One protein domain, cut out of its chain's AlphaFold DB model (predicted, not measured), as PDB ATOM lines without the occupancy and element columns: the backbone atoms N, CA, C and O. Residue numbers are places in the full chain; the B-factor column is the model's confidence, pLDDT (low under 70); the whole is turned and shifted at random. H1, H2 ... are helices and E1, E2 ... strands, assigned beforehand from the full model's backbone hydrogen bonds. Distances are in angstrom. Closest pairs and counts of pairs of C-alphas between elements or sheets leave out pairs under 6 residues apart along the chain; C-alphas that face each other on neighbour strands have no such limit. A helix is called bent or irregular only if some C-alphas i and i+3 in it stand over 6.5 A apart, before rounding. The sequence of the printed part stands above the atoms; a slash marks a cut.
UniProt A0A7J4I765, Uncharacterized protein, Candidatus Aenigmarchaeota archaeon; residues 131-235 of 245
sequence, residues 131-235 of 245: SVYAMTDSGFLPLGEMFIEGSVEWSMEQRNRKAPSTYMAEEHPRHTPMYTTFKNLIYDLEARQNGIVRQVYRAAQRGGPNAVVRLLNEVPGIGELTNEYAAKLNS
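Overview. This is residues 131 to 235 of the 245 residues of an uncharacterized protein of Candidatus Aenigmarchaeota archaeon (UniProt A0A7J4I765). One helix, H3, runs through the core; H1 crosses it, H5 packs beside it in the opposite direction, and H4 folds back on itself as two arms near the end of H3. A small hairpin of strands, E1 and E2, packs on H5, while the stretch with the short H2 loops away at the other end of H3, where residues 170 to 175 stick out. The printed part has 105 residues, with two strands and then five helices along the chain, the class mostly helix; the sheet has the order E1 - E2, antiparallel. The whole is compact, with a radius of gyration of the C-alphas of 13.6 A and spans of 37 by 33 by 23 A.

Along the chain. Begin at C-alpha 134 at (7.725, -10.278, -49.370), where E1, residues 134 to 136, starts; E2, residues 139 to 141, follows. H1, residues 143 to 157, runs 20.3 A from C-alpha 143 at (11.405, -13.399, -45.034). H2 is residues 166 to 169, and H3, residues 178 to 192, runs 21.6 A. By its hydrogen bonds H4 was assigned as one helix, residues 196 to 217, but it is bent, with C-alphas 206 and 209 9.5 A apart: arm H4a is residues 196 to 206, 15.0 A, and arm H4b residues 209 to 217, 12.5 A. H5, residues 222 to 234, runs 17.7 A and ends at C-alpha 234 at (18.606, -4.151, -51.141).

Arrangement. Start at H3, the hub. It touches H1 about perpendicular, at 83 degrees; their closest C-alphas, of Gly 150 and Lys 183, are 3.9 A apart. H3 and H5 touch at a shallow tilt of 11 degrees, opposite ways, with the C-alphas of Leu 185 and Tyr 229 closest at 7.1 A. With residues 186 to 190 alone H3 touches H4a; the closest C-alphas, of Glu 190 and Ile 196, are 5.8 A apart. H4a and H4b touch at a shallow tilt of 29 degrees, opposite ways, closest at the C-alphas of Ala 203 and Val 212, 5.4 A. H2 touches no helix but is near H3. Look next at the hairpin E1 and E2: N 134 and O 141 are within hydrogen-bond range at 2.9 A. The closest C-alphas of E2 and H5, of Leu 141 and Ala 230, are 5.1 A apart. Every O i to N i+4 pair is within hydrogen-bond range in H3, H4a, H4b and H5, and 10 of 11 are in H1; H2 is too short for such a pair.

Size, cuts and confidence. The C-alphas farthest apart, of Arg 174 and Arg 206, are 39.7 A apart. The printed part has no cut and no long link. Mean pLDDT of the printed part is 84.1; look for low confidence, under 70, at residues 162 to 177.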
ATOM      1  N   SER A 131      10.286 -20.693 -48.851       85.38
ATOM      2  CA  SER A 131       9.329 -20.185 -49.848       85.38
ATOM      3  C   SER A 131       8.557 -18.930 -49.415       85.38
ATOM      4  O   SER A 131       7.816 -18.357 -50.212       85.38
ATOM      5  N   VAL A 132       8.705 -18.490 -48.163       91.19
ATOM      6  CA  VAL A 132       8.061 -17.287 -47.631       91.19
ATOM      7  C   VAL A 132       8.920 -16.070 -47.964       91.19
ATOM      8  O   VAL A 132      10.070 -15.967 -47.541       91.19
ATOM      9  N   TYR A 133       8.350 -15.111 -48.686       92.31
ATOM     10  CA  TYR A 133       9.004 -13.855 -49.040       92.31
ATOM     11  C   TYR A 133       8.001 -12.700 -49.052       92.31
ATOM     12  O   TYR A 133       6.788 -12.916 -49.037       92.31
ATOM     13  N   ALA A 134       8.514 -11.471 -49.092       89.75
ATOM     14  CA  ALA A 134       7.725 -10.278 -49.370       89.75
ATOM     15  C   ALA A 134       8.298  -9.532 -50.578       89.75
ATOM     16  O   ALA A 134       9.512  -9.384 -50.720       89.75
ATOM     17  N   MET A 135       7.400  -9.049 -51.434       89.06
ATOM     18  CA  MET A 135       7.709  -8.050 -52.452       89.06
ATOM     19  C   MET A 135       7.287  -6.696 -51.897       89.06
ATOM     20  O   MET A 135       6.105  -6.500 -51.619       89.06
ATOM     21  N   THR A 136       8.241  -5.788 -51.701       88.38
ATOM     22  CA  THR A 136       7.982  -4.454 -51.147       88.38
ATOM     23  C   THR A 136       8.392  -3.371 -52.141       88.38
ATOM     24  O   THR A 136       9.084  -3.644 -53.124       88.38
ATOM     25  N   ASP A 137       8.026  -2.121 -51.856       87.69
ATOM     26  CA  ASP A 137       8.444  -0.960 -52.656       87.69
ATOM     27  C   ASP A 137       9.975  -0.808 -52.723       87.69
ATOM     28  O   ASP A 137      10.523  -0.288 -53.694       87.69
ATOM     29  N   SER A 138      10.673  -1.288 -51.693       85.44
ATOM     30  CA  SER A 138      12.136  -1.267 -51.583       85.44
ATOM     31  C   SER A 138      12.818  -2.528 -52.127       85.44
ATOM     32  O   SER A 138      14.047  -2.626 -52.077       85.44
ATOM     33  N   GLY A 139      12.048  -3.488 -52.649       84.38
ATOM     34  CA  GLY A 139      12.546  -4.693 -53.305       84.38
ATOM     35  C   GLY A 139      12.136  -6.001 -52.628       84.38
ATOM     36  O   GLY A 139      11.202  -6.072 -51.832       84.38
ATOM     37  N   PHE A 140      12.840  -7.068 -52.997       84.50
ATOM     38  CA  PHE A 140      12.592  -8.416 -52.494       84.50
ATOM     39  C   PHE A 140      13.118  -8.585 -51.066       84.50
ATOM     40  O   PHE A 140      14.238  -8.170 -50.752       84.50
ATOM     41  N   LEU A 141      12.332  -9.244 -50.216       86.50
ATOM     42  CA  LEU A 141      12.714  -9.627 -48.864       86.50
ATOM     43  C   LEU A 141      12.521 -11.141 -48.670       86.50
ATOM     44  O   LEU A 141      11.373 -11.594 -48.615       86.50
ATOM     45  N   PRO A 142      13.598 -11.933 -48.510       88.31
ATOM     46  CA  PRO A 142      13.511 -13.372 -48.265       88.31
ATOM     47  C   PRO A 142      13.128 -13.655 -46.805       88.31
ATOM     48  O   PRO A 142      13.935 -14.153 -46.025       88.31
ATOM     49  N   LEU A 143      11.899 -13.303 -46.414       90.06
ATOM     50  CA  LEU A 143      11.405 -13.399 -45.034       90.06
ATOM     51  C   LEU A 143      11.678 -14.758 -44.386       90.06
ATOM     52  O   LEU A 143      12.106 -14.814 -43.240       90.06
ATOM     53  N   GLY A 144      11.468 -15.838 -45.131       90.81
ATOM     54  CA  GLY A 144      11.762 -17.201 -44.725       90.81
ATOM     55  C   GLY A 144      13.209 -17.423 -44.326       90.81
ATOM     56  O   GLY A 144      13.477 -17.883 -43.220       90.81
ATOM     57  N   GLU A 145      14.139 -17.054 -45.205       88.12
ATOM     58  CA  GLU A 145      15.578 -17.167 -44.949       88.12
ATOM     59  C   GLU A 145      15.987 -16.301 -43.753       88.12
ATOM     60  O   GLU A 145      16.715 -16.747 -42.872       88.12
ATOM     61  N   MET A 146      15.440 -15.086 -43.658       90.25
ATOM     62  CA  MET A 146      15.679 -14.208 -42.513       90.25
ATOM     63  C   MET A 146      15.155 -14.803 -41.205       90.25
ATOM     64  O   MET A 146      15.795 -14.638 -40.170       90.25
ATOM     65  N   PHE A 147      14.020 -15.504 -41.239       92.12
ATOM     66  CA  PHE A 147      13.504 -16.255 -40.100       92.12
ATOM     67  C   PHE A 147      14.416 -17.412 -39.727       92.12
ATOM     68  O   PHE A 147      14.776 -17.529 -38.560       92.12
ATOM     69  N   ILE A 148      14.814 -18.238 -40.691       90.25
ATOM     70  CA  ILE A 148      15.693 -19.391 -40.466       90.25
ATOM     71  C   ILE A 148      16.992 -18.927 -39.811       90.25
ATOM     72  O   ILE A 148      17.311 -19.336 -38.698       90.25
ATOM     73  N   GLU A 149      17.683 -17.992 -40.444       87.38
ATOM     74  CA  GLU A 149      19.010 -17.563 -40.024       87.38
ATOM     75  C   GLU A 149      18.974 -16.605 -38.826       87.38
ATOM     76  O   GLU A 149      19.681 -16.781 -37.832       87.38
ATOM     77  N   GLY A 150      18.098 -15.598 -38.869       89.31
ATOM     78  CA  GLY A 150      17.978 -14.595 -37.812       89.31
ATOM     79  C   GLY A 150      17.499 -15.181 -36.486       89.31
ATOM     80  O   GLY A 150      17.921 -14.715 -35.427       89.31
ATOM     81  N   SER A 151      16.650 -16.215 -36.519       90.25
ATOM     82  CA  SER A 151      16.132 -16.833 -35.294       90.25
ATOM     83  C   SER A 151      17.171 -17.700 -34.583       90.25
ATOM     84  O   SER A 151      17.142 -17.753 -33.353       90.25
ATOM     85  N   VAL A 152      18.132 -18.303 -35.300       86.88
ATOM     86  CA  VAL A 152      19.300 -18.950 -34.673       86.88
ATOM     87  C   VAL A 152      20.094 -17.911 -33.889       86.88
ATOM     88  O   VAL A 152      20.340 -18.103 -32.698       86.88
ATOM     89  N   GLU A 153      20.428 -16.787 -34.518       83.44
ATOM     90  CA  GLU A 153      21.225 -15.726 -33.895       83.44
ATOM     91  C   GLU A 153      20.533 -15.112 -32.680       83.44
ATOM     92  O   GLU A 153      21.116 -15.033 -31.597       83.44
ATOM     93  N   TRP A 154      19.265 -14.736 -32.845       86.50
ATOM     94  CA  TRP A 154      18.444 -14.203 -31.768       86.50
ATOM     95  C   TRP A 154      18.351 -15.197 -30.606       86.50
ATOM     96  O   TRP A 154      18.588 -14.829 -29.455       86.50
ATOM     97  N   SER A 155      18.100 -16.479 -30.895       81.75
ATOM     98  CA  SER A 155      17.956 -17.505 -29.858       81.75
ATOM     99  C   SER A 155      19.219 -17.702 -29.017       81.75
ATOM    100  O   SER A 155      19.139 -17.999 -27.824       81.75
ATOM    101  N   MET A 156      20.385 -17.513 -29.630       78.62
ATOM    102  CA  MET A 156      21.677 -17.654 -28.973       78.62
ATOM    103  C   MET A 156      21.958 -16.494 -28.030       78.62
ATOM    104  O   MET A 156      22.361 -16.718 -26.885       78.62
ATOM    105  N   GLU A 157      21.653 -15.273 -28.465       81.94
ATOM    106  CA  GLU A 157      21.765 -14.086 -27.619       81.94
ATOM    107  C   GLU A 157      20.835 -14.162 -26.405       81.94
ATOM    108  O   GLU A 157      21.292 -13.933 -25.285       81.94
ATOM    109  N   GLN A 158      19.582 -14.599 -26.584       79.69
ATOM    110  CA  GLN A 158      18.631 -14.775 -25.472       79.69
ATOM    111  C   GLN A 158      19.116 -15.767 -24.400       79.69
ATOM    112  O   GLN A 158      18.636 -15.756 -23.268       79.69
ATOM    113  N   ARG A 159      20.078 -16.632 -24.734       76.62
ATOM    114  CA  ARG A 159      20.652 -17.634 -23.826       76.62
ATOM    115  C   ARG A 159      22.031 -17.255 -23.298       76.62
ATOM    116  O   ARG A 159      22.709 -18.113 -22.732       76.62
ATOM    117  N   ASN A 160      22.470 -16.010 -23.497       76.06
ATOM    118  CA  ASN A 160      23.830 -15.557 -23.190       76.06
ATOM    119  C   ASN A 160      24.906 -16.444 -23.841       76.06
ATOM    120  O   ASN A 160      25.977 -16.685 -23.278       76.06
ATOM    121  N   ARG A 161      24.611 -16.972 -25.032       72.94
ATOM    122  CA  ARG A 161      25.562 -17.719 -25.849       72.94
ATOM    123  C   ARG A 161      26.057 -16.828 -26.980       72.94
ATOM    124  O   ARG A 161      25.328 -15.984 -27.491       72.94
ATOM    125  N   LYS A 162      27.305 -17.038 -27.404       68.75
ATOM    126  CA  LYS A 162      27.837 -16.335 -28.573       68.75
ATOM    127  C   LYS A 162      27.055 -16.774 -29.814       68.75
ATOM    128  O   LYS A 162      26.973 -17.971 -30.091       68.75
ATOM    129  N   ALA A 163      26.505 -15.808 -30.537       65.81
ATOM    130  CA  ALA A 163      25.776 -16.054 -31.767       65.81
ATOM    131  C   ALA A 163      26.738 -16.606 -32.848       65.81
ATOM    132  O   ALA A 163      27.859 -16.094 -32.985       65.81
ATOM    133  N   PRO A 164      26.388 -17.710 -33.533       60.84
ATOM    134  CA  PRO A 164      27.336 -18.437 -34.364       60.84
ATOM    135  C   PRO A 164      27.579 -17.809 -35.748       60.84
ATOM    136  O   PRO A 164      28.637 -18.076 -36.318       60.84
ATOM    137  N   SER A 165      26.702 -16.934 -36.266       55.91
ATOM    138  CA  SER A 165      26.827 -16.312 -37.605       55.91
ATOM    139  C   SER A 165      28.077 -15.461 -37.814       55.91
ATOM    140  O   SER A 165      28.383 -15.087 -38.951       55.91
ATOM    141  N   THR A 166      28.846 -15.170 -36.755       54.03
ATOM    142  CA  THR A 166      30.109 -14.450 -36.930       54.03
ATOM    143  C   THR A 166      31.086 -15.233 -37.794       54.03
ATOM    144  O   THR A 166      31.906 -14.594 -38.436       54.03
ATOM    145  N   TYR A 167      30.971 -16.563 -37.921       59.28
ATOM    146  CA  TYR A 167      31.909 -17.321 -38.756       59.28
ATOM    147  C   TYR A 167      31.817 -16.959 -40.251       59.28
ATOM    148  O   TYR A 167      32.850 -16.937 -40.918       59.28
ATOM    149  N   MET A 168      30.621 -16.632 -40.766       56.75
ATOM    150  CA  MET A 168      30.431 -16.176 -42.156       56.75
ATOM    151  C   MET A 168      30.805 -14.696 -42.322       56.75
ATOM    152  O   MET A 168      31.329 -14.291 -43.357       56.75
ATOM    153  N   ALA A 169      30.578 -13.874 -41.289       54.19
ATOM    154  CA  ALA A 169      30.969 -12.461 -41.286       54.19
ATOM    155  C   ALA A 169      32.495 -12.262 -41.173       54.19
ATOM    156  O   ALA A 169      33.045 -11.327 -41.753       54.19
ATOM    157  N   GLU A 170      33.183 -13.158 -40.461       51.91
ATOM    158  CA  GLU A 170      34.640 -13.180 -40.282       51.91
ATOM    159  C   GLU A 170      35.396 -13.411 -41.608       51.91
ATOM    160  O   GLU A 170      36.562 -13.036 -41.712       51.91
ATOM    161  N   GLU A 171      34.748 -13.954 -42.648       51.66
ATOM    162  CA  GLU A 171      35.347 -14.122 -43.986       51.66
ATOM    163  C   GLU A 171      35.206 -12.881 -44.889       51.66
ATOM    164  O   GLU A 171      35.953 -12.729 -45.858       51.66
ATOM    165  N   HIS A 172      34.300 -11.949 -44.563       50.56
ATOM    166  CA  HIS A 172      33.941 -10.830 -45.441       50.56
ATOM    167  C   HIS A 172      33.859  -9.478 -44.690       50.56
ATOM    168  O   HIS A 172      32.770  -8.950 -44.452       50.56
ATOM    169  N   PRO A 173      35.006  -8.832 -44.389       44.44
ATOM    170  CA  PRO A 173      35.119  -7.696 -43.456       44.44
ATOM    171  C   PRO A 173      34.471  -6.362 -43.893       44.44
ATOM    172  O   PRO A 173      34.595  -5.366 -43.182       44.44
ATOM    173  N   ARG A 174      33.807  -6.289 -45.056       46.97
ATOM    174  CA  ARG A 174      33.192  -5.050 -45.593       46.97
ATOM    175  C   ARG A 174      31.667  -5.068 -45.673       46.97
ATOM    176  O   ARG A 174      31.078  -4.073 -46.094       46.97
ATOM    177  N   HIS A 175      31.027  -6.160 -45.280       49.28
ATOM    178  CA  HIS A 175      29.581  -6.291 -45.366       49.28
ATOM    179  C   HIS A 175      28.998  -6.050 -43.979       49.28
ATOM    180  O   HIS A 175      29.428  -6.684 -43.015       49.28
ATOM    181  N   THR A 176      28.024  -5.137 -43.855       49.59
ATOM    182  CA  THR A 176      27.102  -5.188 -42.712       49.59
ATOM    183  C   THR A 176      26.670  -6.646 -42.613       49.59
ATOM    184  O   THR A 176      26.209  -7.161 -43.637       49.59
ATOM    185  N   PRO A 177      26.883  -7.349 -41.484       60.44
ATOM    186  CA  PRO A 177      26.653  -8.779 -41.468       60.44
ATOM    187  C   PRO A 177      25.188  -8.975 -41.818       60.44
ATOM    188  O   PRO A 177      24.314  -8.494 -41.102       60.44
ATOM    189  N   MET A 178      24.908  -9.604 -42.951       71.31
ATOM    190  CA  MET A 178      23.546  -9.855 -43.418       71.31
ATOM    191  C   MET A 178      22.706 -10.498 -42.305       71.31
ATOM    192  O   MET A 178      21.580 -10.090 -42.034       71.31
ATOM    193  N   TYR A 179      23.344 -11.391 -41.549       75.69
ATOM    194  CA  TYR A 179      22.825 -12.011 -40.339       75.69
ATOM    195  C   TYR A 179      22.449 -11.030 -39.222       75.69
ATOM    196  O   TYR A 179      21.505 -11.287 -38.488       75.69
ATOM    197  N   THR A 180      23.110  -9.875 -39.099       78.94
ATOM    198  CA  THR A 180      22.665  -8.797 -38.197       78.94
ATOM    199  C   THR A 180      21.339  -8.212 -38.664       78.94
ATOM    200  O   THR A 180      20.441  -8.024 -37.850       78.94
ATOM    201  N   THR A 181      21.169  -7.964 -39.966       85.12
ATOM    202  CA  THR A 181      19.874  -7.527 -40.512       85.12
ATOM    203  C   THR A 181      18.797  -8.589 -40.283       85.12
ATOM    204  O   THR A 181      17.687  -8.249 -39.891       85.12
ATOM    205  N   PHE A 182      19.130  -9.868 -40.448       88.56
ATOM    206  CA  PHE A 182      18.195 -10.973 -40.226       88.56
ATOM    207  C   PHE A 182      17.787 -11.070 -38.755       88.56
ATOM    208  O   PHE A 182      16.604 -11.080 -38.433       88.56
ATOM    209  N   LYS A 183      18.764 -11.044 -37.849       89.06
ATOM    210  CA  LYS A 183      18.553 -11.053 -36.402       89.06
ATOM    211  C   LYS A 183      17.719  -9.862 -35.926       89.06
ATOM    212  O   LYS A 183      16.822 -10.038 -35.108       89.06
ATOM    213  N   ASN A 184      17.995  -8.659 -36.427       90.69
ATOM    214  CA  ASN A 184      17.263  -7.459 -36.022       90.69
ATOM    215  C   ASN A 184      15.788  -7.527 -36.442       90.69
ATOM    216  O   ASN A 184      14.930  -7.143 -35.652       90.69
ATOM    217  N   LEU A 185      15.480  -8.100 -37.618       93.31
ATOM    218  CA  LEU A 185      14.090  -8.359 -38.007       93.31
ATOM    219  C   LEU A 185      13.390  -9.225 -36.951       93.31
ATOM    220  O   LEU A 185      12.261  -8.932 -36.571       93.31
ATOM    221  N   ILE A 186      14.063 -10.265 -36.453       94.62
ATOM    222  CA  ILE A 186      13.506 -11.143 -35.418       94.62
ATOM    223  C   ILE A 186      13.283 -10.410 -34.099       94.62
ATOM    224  O   ILE A 186      12.229 -10.588 -33.495       94.62
ATOM    225  N   TYR A 187      14.214  -9.549 -33.680       93.62
ATOM    226  CA  TYR A 187      14.013  -8.694 -32.506       93.62
ATOM    227  C   TYR A 187      12.779  -7.799 -32.644       93.62
ATOM    228  O   TYR A 187      11.958  -7.754 -31.729       93.62
ATOM    229  N   ASP A 188      12.625  -7.122 -33.781       96.00
ATOM    230  CA  ASP A 188      11.510  -6.200 -33.995       96.00
ATOM    231  C   ASP A 188      10.169  -6.936 -34.092       96.00
ATOM    232  O   ASP A 188       9.152  -6.457 -33.584       96.00
ATOM    233  N   LEU A 189      10.158  -8.122 -34.705       95.50
ATOM    234  CA  LEU A 189       8.979  -8.981 -34.756       95.50
ATOM    235  C   LEU A 189       8.587  -9.473 -33.358       95.50
ATOM    236  O   LEU A 189       7.421  -9.362 -32.991       95.50
ATOM    237  N   GLU A 190       9.540  -9.961 -32.561       94.06
ATOM    238  CA  GLU A 190       9.294 -10.396 -31.177       94.06
ATOM    239  C   GLU A 190       8.843  -9.239 -30.270       94.06
ATOM    240  O   GLU A 190       8.005  -9.434 -29.390       94.06
ATOM    241  N   ALA A 191       9.333  -8.017 -30.511       94.44
ATOM    242  CA  ALA A 191       8.885  -6.821 -29.800       94.44
ATOM    243  C   ALA A 191       7.439  -6.424 -30.153       94.44
ATOM    244  O   ALA A 191       6.709  -5.936 -29.290       94.44
ATOM    245  N   ARG A 192       7.014  -6.638 -31.405       95.25
ATOM    246  CA  ARG A 192       5.645  -6.353 -31.877       95.25
ATOM    247  C   ARG A 192       4.652  -7.452 -31.507       95.25
ATOM    248  O   ARG A 192       3.492  -7.155 -31.235       95.25
ATOM    249  N   GLN A 193       5.095  -8.707 -31.489       94.88
ATOM    250  CA  GLN A 193       4.288  -9.867 -31.125       94.88
ATOM    251  C   GLN A 193       5.156 -10.911 -30.417       94.88
ATOM    252  O   GLN A 193       5.885 -11.680 -31.044       94.88
ATOM    253  N   ASN A 194       5.033 -10.970 -29.092       93.44
ATOM    254  CA  ASN A 194       5.808 -11.894 -28.268       93.44
ATOM    255  C   ASN A 194       5.558 -13.359 -28.677       93.44
ATOM    256  O   ASN A 194       4.416 -13.823 -28.776       93.44
ATOM    257  N   GLY A 195       6.643 -14.096 -28.903       92.25
ATOM    258  CA  GLY A 195       6.636 -15.500 -29.279       92.25
ATOM    259  C   GLY A 195       6.316 -15.750 -30.751       92.25
ATOM    260  O   GLY A 195       6.015 -16.897 -31.104       92.25
ATOM    261  N   ILE A 196       6.354 -14.723 -31.607       94.44
ATOM    262  CA  ILE A 196       6.098 -14.852 -33.046       94.44
ATOM    263  C   ILE A 196       7.032 -15.864 -33.714       94.44
ATOM    264  O   ILE A 196       6.573 -16.613 -34.572       94.44
ATOM    265  N   VAL A 197       8.292 -15.995 -33.277       92.50
ATOM    266  CA  VAL A 197       9.223 -17.000 -33.821       92.50
ATOM    267  C   VAL A 197       8.652 -18.405 -33.660       92.50
ATOM    268  O   VAL A 197       8.523 -19.149 -34.631       92.50
ATOM    269  N   ARG A 198       8.225 -18.764 -32.444       92.88
ATOM    270  CA  ARG A 198       7.624 -20.080 -32.165       92.88
ATOM    271  C   ARG A 198       6.329 -20.286 -32.945       92.88
ATOM    272  O   ARG A 198       6.045 -21.400 -33.380       92.88
ATOM    273  N   GLN A 199       5.529 -19.233 -33.095       94.81
ATOM    274  CA  GLN A 199       4.267 -19.293 -33.829       94.81
ATOM    275  C   GLN A 199       4.502 -19.523 -35.326       94.81
ATOM    276  O   GLN A 199       3.829 -20.372 -35.905       94.81
ATOM    277  N   VAL A 200       5.496 -18.863 -35.926       95.00
ATOM    278  CA  VAL A 200       5.874 -19.029 -37.337       95.00
ATOM    279  C   VAL A 200       6.328 -20.454 -37.628       95.00
ATOM    280  O   VAL A 200       5.798 -21.076 -38.547       95.00
ATOM    281  N   TYR A 201       7.222 -21.019 -36.812       93.56
ATOM    282  CA  TYR A 201       7.664 -22.408 -36.987       93.56
ATOM    283  C   TYR A 201       6.508 -23.412 -36.854       93.56
ATOM    284  O   TYR A 201       6.367 -24.323 -37.673       93.56
ATOM    285  N   ARG A 202       5.605 -23.211 -35.885       92.69
ATOM    286  CA  ARG A 202       4.393 -24.038 -35.741       92.69
ATOM    287  C   ARG A 202       3.431 -23.881 -36.920       92.69
ATOM    288  O   ARG A 202       2.843 -24.871 -37.355       92.69
ATOM    289  N   ALA A 203       3.249 -22.661 -37.420       94.12
ATOM    290  CA  ALA A 203       2.390 -22.378 -38.565       94.12
ATOM    291  C   ALA A 203       2.938 -23.035 -39.837       94.12
ATOM    292  O   ALA A 203       2.179 -23.698 -40.542       94.12
ATOM    293  N   ALA A 204       4.250 -22.936 -40.075       92.25
ATOM    294  CA  ALA A 204       4.927 -23.592 -41.191       92.25
ATOM    295  C   ALA A 204       4.747 -25.113 -41.138       92.25
ATOM    296  O   ALA A 204       4.338 -25.719 -42.125       92.25
ATOM    297  N   GLN A 205       4.967 -25.718 -39.970       89.38
ATOM    298  CA  GLN A 205       4.853 -27.164 -39.791       89.38
ATOM    299  C   GLN A 205       3.421 -27.687 -39.983       89.38
ATOM    300  O   GLN A 205       3.234 -28.773 -40.526       89.38
ATOM    301  N   ARG A 206       2.403 -26.944 -39.530       89.69
ATOM    302  CA  ARG A 206       0.999 -27.399 -39.560       89.69
ATOM    303  C   ARG A 206       0.254 -27.030 -40.835       89.69
ATOM    304  O   ARG A 206      -0.602 -27.787 -41.279       89.69
ATOM    305  N   GLY A 207       0.510 -25.838 -41.363       89.25
ATOM    306  CA  GLY A 207      -0.284 -25.233 -42.435       89.25
ATOM    307  C   GLY A 207       0.542 -24.708 -43.605       89.25
ATOM    308  O   GLY A 207      -0.026 -24.097 -44.512       89.25
ATOM    309  N   GLY A 208       1.859 -24.932 -43.593       90.88
ATOM    310  CA  GLY A 208       2.757 -24.539 -44.668       90.88
ATOM    311  C   GLY A 208       2.948 -23.021 -44.810       90.88
ATOM    312  O   GLY A 208       2.549 -22.240 -43.939       90.88
ATOM    313  N   PRO A 209       3.541 -22.583 -45.934       90.62
ATOM    314  CA  PRO A 209       3.921 -21.185 -46.168       90.62
ATOM    315  C   PRO A 209       2.745 -20.202 -46.078       90.62
ATOM    316  O   PRO A 209       2.863 -19.134 -45.485       90.62
ATOM    317  N   ASN A 210       1.568 -20.584 -46.580       92.75
ATOM    318  CA  ASN A 210       0.376 -19.728 -46.545       92.75
ATOM    319  C   ASN A 210      -0.111 -19.449 -45.116       92.75
ATOM    320  O   ASN A 210      -0.617 -18.363 -44.837       92.75
ATOM    321  N   ALA A 211       0.027 -20.415 -44.201       94.62
ATOM    322  CA  ALA A 211      -0.308 -20.196 -42.798       94.62
ATOM    323  C   ALA A 211       0.664 -19.213 -42.134       94.62
ATOM    324  O   ALA A 211       0.225 -18.376 -41.350       94.62
ATOM    325  N   VAL A 212       1.950 -19.271 -42.497       94.62
ATOM    326  CA  VAL A 212       2.964 -18.308 -42.040       94.62
ATOM    327  C   VAL A 212       2.641 -16.902 -42.533       94.62
ATOM    328  O   VAL A 212       2.638 -15.974 -41.735       94.62
ATOM    329  N   VAL A 213       2.312 -16.738 -43.818       94.44
ATOM    330  CA  VAL A 213       1.959 -15.423 -44.382       94.44
ATOM    331  C   VAL A 213       0.736 -14.828 -43.683       94.44
ATOM    332  O   VAL A 213       0.762 -13.660 -43.308       94.44
ATOM    333  N   ARG A 214      -0.318 -15.625 -43.450       95.00
ATOM    334  CA  ARG A 214      -1.498 -15.160 -42.699       95.00
ATOM    335  C   ARG A 214      -1.136 -14.699 -41.291       95.00
ATOM    336  O   ARG A 214      -1.532 -13.608 -40.914       95.00
ATOM    337  N   LEU A 215      -0.345 -15.491 -40.567       95.81
ATOM    338  CA  LEU A 215       0.126 -15.140 -39.228       95.81
ATOM    339  C   LEU A 215       0.953 -13.846 -39.233       95.81
ATOM    340  O   LEU A 215       0.748 -12.982 -38.390       95.81
ATOM    341  N   LEU A 216       1.884 -13.688 -40.177       94.31
ATOM    342  CA  LEU A 216       2.710 -12.480 -40.259       94.31
ATOM    343  C   LEU A 216       1.880 -11.237 -40.592       94.31
ATOM    344  O   LEU A 216       2.180 -10.165 -40.076       94.31
ATOM    345  N   ASN A 217       0.815 -11.374 -41.386       94.44
ATOM    346  CA  ASN A 217      -0.113 -10.279 -41.679       94.44
ATOM    347  C   ASN A 217      -0.899  -9.790 -40.450       94.44
ATOM    348  O   ASN A 217      -1.420  -8.678 -40.476       94.44
ATOM    349  N   GLU A 218      -0.974 -10.587 -39.383       94.88
ATOM    350  CA  GLU A 218      -1.585 -10.190 -38.108       94.88
ATOM    351  C   GLU A 218      -0.618  -9.385 -37.220       94.88
ATOM    352  O   GLU A 218      -1.058  -8.723 -36.280       94.88
ATOM    353  N   VAL A 219       0.688  -9.388 -37.526       95.12
ATOM    354  CA  VAL A 219       1.693  -8.646 -36.755       95.12
ATOM    355  C   VAL A 219       1.514  -7.136 -36.989       95.12
ATOM    356  O   VAL A 219       1.588  -6.674 -38.135       95.12
ATOM    357  N   PRO A 220       1.345  -6.321 -35.928       94.62
ATOM    358  CA  PRO A 220       1.155  -4.882 -36.068       94.62
ATOM    359  C   PRO A 220       2.276  -4.210 -36.871       94.62
ATOM    360  O   PRO A 220       3.458  -4.331 -36.543       94.62
ATOM    361  N   GLY A 221       1.902  -3.488 -37.931       93.44
ATOM    362  CA  GLY A 221       2.817  -2.726 -38.788       93.44
ATOM    363  C   GLY A 221       3.807  -3.573 -39.601       93.44
ATOM    364  O   GLY A 221       4.869  -3.069 -39.970       93.44
ATOM    365  N   ILE A 222       3.498  -4.846 -39.878       94.44
ATOM    366  CA  ILE A 222       4.359  -5.739 -40.676       94.44
ATOM    367  C   ILE A 222       4.725  -5.161 -42.052       94.44
ATOM    368  O   ILE A 222       5.847  -5.351 -42.516       94.44
ATOM    369  N   GLY A 223       3.824  -4.410 -42.694       93.00
ATOM    370  CA  GLY A 223       4.089  -3.776 -43.991       93.00
ATOM    371  C   GLY A 223       5.230  -2.755 -43.930       93.00
ATOM    372  O   GLY A 223       6.151  -2.796 -44.742       93.00
ATOM    373  N   GLU A 224       5.226  -1.887 -42.917       94.69
ATOM    374  CA  GLU A 224       6.298  -0.908 -42.694       94.69
ATOM    375  C   GLU A 224       7.624  -1.609 -42.389       94.69
ATOM    376  O   GLU A 224       8.658  -1.279 -42.971       94.69
ATOM    377  N   LEU A 225       7.572  -2.628 -41.526       94.56
ATOM    378  CA  LEU A 225       8.743  -3.391 -41.110       94.56
ATOM    379  C   LEU A 225       9.380  -4.128 -42.295       94.56
ATOM    380  O   LEU A 225      10.583  -4.036 -42.525       94.56
ATOM    381  N   THR A 226       8.578  -4.837 -43.087       93.06
ATOM    382  CA  THR A 226       9.076  -5.546 -44.273       93.06
ATOM    383  C   THR A 226       9.698  -4.579 -45.275       93.06
ATOM    384  O   THR A 226      10.783  -4.858 -45.783       93.06
ATOM    385  N   ASN A 227       9.094  -3.410 -45.507       92.06
ATOM    386  CA  ASN A 227       9.671  -2.420 -46.411       92.06
ATOM    387  C   ASN A 227      11.004  -1.850 -45.891       92.06
ATOM    388  O   ASN A 227      11.961  -1.722 -46.655       92.06
ATOM    389  N   GLU A 228      11.102  -1.572 -44.590       93.12
ATOM    390  CA  GLU A 228      12.340  -1.117 -43.948       93.12
ATOM    391  C   GLU A 228      13.473  -2.144 -44.108       93.12
ATOM    392  O   GLU A 228      14.595  -1.805 -44.502       93.12
ATOM    393  N   TYR A 229      13.195  -3.417 -43.822       90.81
ATOM    394  CA  TYR A 229      14.195  -4.480 -43.923       90.81
ATOM    395  C   TYR A 229      14.559  -4.812 -45.371       90.81
ATOM    396  O   TYR A 229      15.731  -5.082 -45.650       90.81
ATOM    397  N   ALA A 230      13.613  -4.692 -46.304       88.75
ATOM    398  CA  ALA A 230      13.892  -4.768 -47.733       88.75
ATOM    399  C   ALA A 230      14.833  -3.642 -48.171       88.75
ATOM    400  O   ALA A 230      15.807  -3.914 -48.869       88.75
ATOM    401  N   ALA A 231      14.630  -2.404 -47.711       88.50
ATOM    402  CA  ALA A 231      15.531  -1.292 -48.016       88.50
ATOM    403  C   ALA A 231      16.950  -1.525 -47.470       88.50
ATOM    404  O   ALA A 231      17.938  -1.290 -48.171       88.50
ATOM    405  N   LYS A 232      17.071  -2.040 -46.237       86.88
ATOM    406  CA  LYS A 232      18.369  -2.406 -45.640       86.88
ATOM    407  C   LYS A 232      19.079  -3.477 -46.475       86.88
ATOM    408  O   LYS A 232      20.263  -3.318 -46.792       86.88
ATOM    409  N   LEU A 233      18.366  -4.537 -46.863       79.75
ATOM    410  CA  LEU A 233      18.922  -5.668 -47.611       79.75
ATOM    411  C   LEU A 233      19.243  -5.328 -49.074       79.75
ATOM    412  O   LEU A 233      20.253  -5.781 -49.595       79.75
ATOM    413  N   ASN A 234      18.425  -4.510 -49.731       74.88
ATOM    414  CA  ASN A 234      18.606  -4.151 -51.141       74.88
ATOM    415  C   ASN A 234      19.455  -2.887 -51.339       74.88
ATOM    416  O   ASN A 234      19.763  -2.510 -52.472       74.88
ATOM    417  N   SER A 235      19.893  -2.237 -50.256       71.88
ATOM    418  CA  SER A 235      20.861  -1.144 -50.345       71.88
ATOM    419  C   SER A 235      22.135  -1.608 -51.071       71.88
ATOM    420  O   SER A 235      22.574  -2.750 -50.931       71.88
TER     421      SER A 235